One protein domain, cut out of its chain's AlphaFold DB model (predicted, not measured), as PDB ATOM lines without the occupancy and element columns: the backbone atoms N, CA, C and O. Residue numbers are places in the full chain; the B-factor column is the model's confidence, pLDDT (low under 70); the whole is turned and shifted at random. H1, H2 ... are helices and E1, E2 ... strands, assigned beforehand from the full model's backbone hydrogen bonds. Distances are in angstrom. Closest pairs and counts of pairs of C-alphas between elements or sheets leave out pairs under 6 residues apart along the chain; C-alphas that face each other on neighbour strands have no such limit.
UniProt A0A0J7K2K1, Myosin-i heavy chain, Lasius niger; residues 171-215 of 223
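Overview. This is residues 171 to 215 of the 223 residues of the protein "Myosin-i heavy chain" of Lasius niger (UniProt A0A0J7K2K1). Strands E1 and E2 pair where the two ends of the printed part meet; in the loop between, short helices H1 and H3 cross steeply, with H2 on the side away from the strands. The printed part has 45 residues, with three named helices and two named strands that follow each other along the chain as E1, H1, H2, H3, E2; the class is mixed, helices and strands, and the sheet E1 - E2 is antiparallel. It is compact, with a radius of gyration of the C-alphas of 9.5 A, spanning 24 by 23 by 14 A.

Arrangement. Start at E1, residues 171 to 173, antiparallel to E2, residues 212 to 214; N 172 and O 213 are within hydrogen-bond range at 2.8 A. H1, residues 174 to 179, touches H3, residues 195 to 201, at a steep tilt of 58 degrees, closest at C-alphas of Ala 178 and Leu 198, 6.7 A. H2, residues 188 to 193, is near H1. Every O i to N i+4 pair is within range in H2 and H3, and 1 of 2 in H1.

Along the chain. Find C-alpha 171, opening E1, at (100.172, -50.538, 49.630). H1 spans 8.8 A, H2 8.7 A, H3 9.8 A; E2 ends at C-alpha 214, (99.954, -46.111, 48.661).

Size, cuts and confidence. The printed part has no cut, no link is long, and no printed residue is under 70 in pLDDT.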
ATOM      1  N   VAL A 171     101.379 -50.848  48.840       86.19
ATOM      2  CA  VAL A 171     100.172 -50.538  49.630       86.19
ATOM      3  C   VAL A 171     100.397 -50.526  51.143       86.19
ATOM      4  O   VAL A 171     101.084 -51.384  51.693       86.19
ATOM      5  N   VAL A 172      99.740 -49.587  51.825       88.38
ATOM      6  CA  VAL A 172      99.601 -49.507  53.282       88.38
ATOM      7  C   VAL A 172      98.114 -49.611  53.681       88.38
ATOM      8  O   VAL A 172      97.277 -48.874  53.151       88.38
ATOM      9  N   PRO A 173      97.753 -50.529  54.591       89.31
ATOM     10  CA  PRO A 173      96.410 -50.628  55.167       89.31
ATOM     11  C   PRO A 173      95.923 -49.356  55.878       89.31
ATOM     12  O   PRO A 173      96.702 -48.602  56.465       89.31
ATOM     13  N   ASP A 174      94.613 -49.118  55.847       89.75
ATOM     14  CA  ASP A 174      93.993 -47.928  56.432       89.75
ATOM     15  C   ASP A 174      93.970 -47.895  57.964       89.75
ATOM     16  O   ASP A 174      93.967 -46.811  58.548       89.75
ATOM     17  N   ASP A 175      93.993 -49.049  58.620       90.06
ATOM     18  CA  ASP A 175      94.131 -49.168  60.069       90.06
ATOM     19  C   ASP A 175      95.481 -48.618  60.560       90.06
ATOM     20  O   ASP A 175      95.513 -47.871  61.540       90.06
ATOM     21  N   LEU A 176      96.572 -48.890  59.838       89.25
ATOM     22  CA  LEU A 176      97.891 -48.311  60.099       89.25
ATOM     23  C   LEU A 176      97.897 -46.800  59.855       89.25
ATOM     24  O   LEU A 176      98.418 -46.048  60.678       89.25
ATOM     25  N   VAL A 177      97.283 -46.340  58.760       89.31
ATOM     26  CA  VAL A 177      97.184 -44.904  58.460       89.31
ATOM     27  C   VAL A 177      96.379 -44.172  59.541       89.31
ATOM     28  O   VAL A 177      96.791 -43.101  59.989       89.31
ATOM     29  N   ALA A 178      95.279 -44.757  60.026       88.88
ATOM     30  CA  ALA A 178      94.415 -44.161  61.048       88.88
ATOM     31  C   ALA A 178      95.143 -43.856  62.370       88.88
ATOM     32  O   ALA A 178      94.788 -42.896  63.061       88.88
ATOM     33  N   VAL A 179      96.195 -44.612  62.711       89.25
ATOM     34  CA  VAL A 179      97.025 -44.357  63.904       89.25
ATOM     35  C   VAL A 179      97.665 -42.966  63.862       89.25
ATOM     36  O   VAL A 179      97.844 -42.341  64.908       89.25
ATOM     37  N   PHE A 180      97.958 -42.435  62.672       88.75
ATOM     38  CA  PHE A 180      98.575 -41.116  62.502       88.75
ATOM     39  C   PHE A 180      97.586 -39.947  62.590       88.75
ATOM     40  O   PHE A 180      97.988 -38.786  62.461       88.75
ATOM     41  N   TYR A 181      96.298 -40.207  62.836       86.06
ATOM     42  CA  TYR A 181      95.309 -39.146  62.988       86.06
ATOM     43  C   TYR A 181      95.573 -38.285  64.229       86.06
ATOM     44  O   TYR A 181      95.999 -38.777  65.270       86.06
ATOM     45  N   LYS A 182      95.243 -36.991  64.150       79.06
ATOM     46  CA  LYS A 182      95.519 -35.977  65.191       79.06
ATOM     47  C   LYS A 182      94.999 -36.311  66.598       79.06
ATOM     48  O   LYS A 182      95.490 -35.753  67.572       79.06
ATOM     49  N   HIS A 183      93.969 -37.155  66.715       80.69
ATOM     50  CA  HIS A 183      93.431 -37.577  68.016       80.69
ATOM     51  C   HIS A 183      94.220 -38.730  68.645       80.69
ATOM     52  O   HIS A 183      94.145 -38.917  69.856       80.69
ATOM     53  N   THR A 184      94.989 -39.461  67.842       79.38
ATOM     54  CA  THR A 184      95.744 -40.652  68.249       79.38
ATOM     55  C   THR A 184      97.254 -40.386  68.252       79.38
ATOM     56  O   THR A 184      97.981 -40.952  69.064       79.38
ATOM     57  N   CYS A 185      97.734 -39.482  67.394       83.06
ATOM     58  CA  CYS A 185      99.141 -39.133  67.241       83.06
ATOM     59  C   CYS A 185      99.401 -37.680  67.659       83.06
ATOM     60  O   CYS A 185      98.899 -36.738  67.046       83.06
ATOM     61  N   SER A 186     100.231 -37.487  68.686       85.12
ATOM     62  CA  SER A 186     100.694 -36.162  69.126       85.12
ATOM     63  C   SER A 186     101.862 -35.620  68.291       85.12
ATOM     64  O   SER A 186     102.211 -34.444  68.399       85.12
ATOM     65  N   PHE A 187     102.468 -36.455  67.440       85.75
ATOM     66  CA  PHE A 187     103.562 -36.066  66.560       85.75
ATOM     67  C   PHE A 187     103.018 -35.520  65.236       85.75
ATOM     68  O   PHE A 187     102.820 -36.250  64.268       85.75
ATOM     69  N   GLY A 188     102.800 -34.202  65.189       82.25
ATOM     70  CA  GLY A 188     102.142 -33.532  64.060       82.25
ATOM     71  C   GLY A 188     102.800 -33.744  62.689       82.25
ATOM     72  O   GLY A 188     102.113 -33.651  61.676       82.25
ATOM     73  N   PHE A 189     104.095 -34.080  62.630       84.25
ATOM     74  CA  PHE A 189     104.761 -34.424  61.369       84.25
ATOM     75  C   PHE A 189     104.222 -35.722  60.754       84.25
ATOM     76  O   PHE A 189     104.007 -35.763  59.548       84.25
ATOM     77  N   ALA A 190     103.942 -36.754  61.556       83.19
ATOM     78  CA  ALA A 190     103.371 -38.000  61.038       83.19
ATOM     79  C   ALA A 190     101.945 -37.788  60.507       83.19
ATOM     80  O   ALA A 190     101.603 -38.290  59.442       83.19
ATOM     81  N   THR A 191     101.143 -36.966  61.190       85.88
ATOM     82  CA  THR A 191      99.823 -36.546  60.690       85.88
ATOM     83  C   THR A 191      99.931 -35.745  59.391       85.88
ATOM     84  O   THR A 191      99.089 -35.889  58.511       85.88
ATOM     85  N   HIS A 192     100.955 -34.894  59.259       85.19
ATOM     86  CA  HIS A 192     101.199 -34.137  58.033       85.19
ATOM     87  C   HIS A 192     101.613 -35.046  56.868       85.19
ATOM     88  O   HIS A 192     101.130 -34.848  55.759       85.19
ATOM     89  N   LEU A 193     102.453 -36.056  57.125       84.69
ATOM     90  CA  LEU A 193     102.946 -36.988  56.108       84.69
ATOM     91  C   LEU A 193     101.810 -37.742  55.400       84.69
ATOM     92  O   LEU A 193     101.870 -37.891  54.189       84.69
ATOM     93  N   PHE A 194     100.776 -38.154  56.139       85.12
ATOM     94  CA  PHE A 194      99.595 -38.861  55.614       85.12
ATOM     95  C   PHE A 194      98.361 -37.954  55.496       85.12
ATOM     96  O   PHE A 194      97.223 -38.410  55.613       85.12
ATOM     97  N   GLY A 195      98.548 -36.637  55.361       85.31
ATOM     98  CA  GLY A 195      97.450 -35.673  55.457       85.31
ATOM     99  C   GLY A 195      96.347 -35.888  54.414       85.31
ATOM    100  O   GLY A 195      95.161 -35.764  54.737       85.31
ATOM    101  N   SER A 196      96.723 -36.234  53.179       84.12
ATOM    102  CA  SER A 196      95.791 -36.503  52.077       84.12
ATOM    103  C   SER A 196      94.981 -37.778  52.328       84.12
ATOM    104  O   SER A 196      93.752 -37.773  52.220       84.12
ATOM    105  N   GLU A 197      95.659 -38.844  52.743       86.81
ATOM    106  CA  GLU A 197      95.098 -40.160  53.038       86.81
ATOM    107  C   GLU A 197      94.178 -40.094  54.264       86.81
ATOM    108  O   GLU A 197      93.043 -40.563  54.216       86.81
ATOM    109  N   LEU A 198      94.604 -39.416  55.336       87.06
ATOM    110  CA  LEU A 198      93.798 -39.179  56.537       87.06
ATOM    111  C   LEU A 198      92.550 -38.344  56.235       87.06
ATOM    112  O   LEU A 198      91.473 -38.641  56.754       87.06
ATOM    113  N   LYS A 199      92.660 -37.313  55.386       86.44
ATOM    114  CA  LYS A 199      91.502 -36.516  54.954       86.44
ATOM    115  C   LYS A 199      90.505 -37.371  54.170       86.44
ATOM    116  O   LYS A 199      89.305 -37.237  54.392       86.44
ATOM    117  N   ALA A 200      90.987 -38.243  53.285       85.50
ATOM    118  CA  ALA A 200      90.142 -39.168  52.534       85.50
ATOM    119  C   ALA A 200      89.494 -40.231  53.441       85.50
ATOM    120  O   ALA A 200      88.313 -40.542  53.281       85.50
ATOM    121  N   LEU A 201      90.238 -40.754  54.418       86.06
ATOM    122  CA  LEU A 201      89.775 -41.782  55.348       86.06
ATOM    123  C   LEU A 201      88.668 -41.262  56.276       86.06
ATOM    124  O   LEU A 201      87.625 -41.901  56.398       86.06
ATOM    125  N   TYR A 202      88.860 -40.075  56.861       84.94
ATOM    126  CA  TYR A 202      87.918 -39.434  57.791       84.94
ATOM    127  C   TYR A 202      86.842 -38.569  57.108       84.94
ATOM    128  O   TYR A 202      86.074 -37.893  57.789       84.94
ATOM    129  N   ALA A 203      86.741 -38.588  55.774       84.44
ATOM    130  CA  ALA A 203      85.587 -38.022  55.065       84.44
ATOM    131  C   ALA A 203      84.295 -38.840  55.289       84.44
ATOM    132  O   ALA A 203      83.219 -38.438  54.852       84.44
ATOM    133  N   SER A 204      84.397 -40.004  55.932       75.56
ATOM    134  CA  SER A 204      83.293 -40.887  56.311       75.56
ATOM    135  C   SER A 204      83.370 -41.212  57.807       75.56
ATOM    136  O   SER A 204      84.461 -41.285  58.365       75.56
ATOM    137  N   ASP A 205      82.224 -41.449  58.451       70.25
ATOM    138  CA  ASP A 205      82.133 -41.579  59.919       70.25
ATOM    139  C   ASP A 205      82.678 -42.904  60.493       70.25
ATOM    140  O   ASP A 205      82.794 -43.050  61.709       70.25
ATOM    141  N   THR A 206      83.011 -43.888  59.648       78.00
ATOM    142  CA  THR A 206      83.503 -45.209  60.082       78.00
ATOM    143  C   THR A 206      84.926 -45.457  59.587       78.00
ATOM    144  O   THR A 206      85.183 -45.457  58.386       78.00
ATOM    145  N   VAL A 207      85.850 -45.663  60.529       80.88
ATOM    146  CA  VAL A 207      87.278 -45.956  60.314       80.88
ATOM    147  C   VAL A 207      87.699 -47.005  61.358       80.88
ATOM    148  O   VAL A 207      87.354 -46.815  62.528       80.88
ATOM    149  N   PRO A 208      88.430 -48.082  61.003       81.62
ATOM    150  CA  PRO A 208      88.940 -48.444  59.674       81.62
ATOM    151  C   PRO A 208      87.849 -48.965  58.725       81.62
ATOM    152  O   PRO A 208      86.813 -49.467  59.160       81.62
ATOM    153  N   ARG A 209      88.091 -48.851  57.419       82.94
ATOM    154  CA  ARG A 209      87.194 -49.253  56.321       82.94
ATOM    155  C   ARG A 209      87.669 -50.513  55.590       82.94
ATOM    156  O   ARG A 209      86.920 -51.030  54.765       82.94
ATOM    157  N   GLY A 210      88.885 -50.986  55.864       83.50
ATOM    158  CA  GLY A 210      89.519 -52.076  55.124       83.50
ATOM    159  C   GLY A 210      89.985 -51.655  53.729       83.50
ATOM    160  O   GLY A 210      90.053 -52.494  52.831       83.50
ATOM    161  N   VAL A 211      90.249 -50.360  53.520       86.19
ATOM    162  CA  VAL A 211      90.844 -49.855  52.272       86.19
ATOM    163  C   VAL A 211      92.370 -49.831  52.371       86.19
ATOM    164  O   VAL A 211      92.944 -49.962  53.450       86.19
ATOM    165  N   SER A 212      93.047 -49.668  51.238       85.75
ATOM    166  CA  SER A 212      94.503 -49.532  51.190       85.75
ATOM    167  C   SER A 212      94.893 -48.234  50.497       85.75
ATOM    168  O   SER A 212      94.255 -47.821  49.527       85.75
ATOM    169  N   PHE A 213      95.943 -47.602  51.002       84.62
ATOM    170  CA  PHE A 213      96.572 -46.413  50.436       84.62
ATOM    171  C   PHE A 213      97.931 -46.784  49.848       84.62
ATOM    172  O   PHE A 213      98.424 -47.875  50.114       84.62
ATOM    173  N   ARG A 214      98.555 -45.901  49.062       81.56
ATOM    174  CA  ARG A 214      99.954 -46.111  48.661       81.56
ATOM    175  C   ARG A 214     100.900 -45.854  49.829       81.56
ATOM    176  O   ARG A 214     100.615 -44.991  50.656       81.56
ATOM    177  N   ILE A 215     102.012 -46.592  49.899       77.81
ATOM    178  CA  ILE A 215     103.023 -46.389  50.955       77.81
ATOM    179  C   ILE A 215     103.703 -45.032  50.767       77.81
ATOM    180  O   ILE A 215     103.929 -44.316  51.743       77.81
TER     181      ILE A 215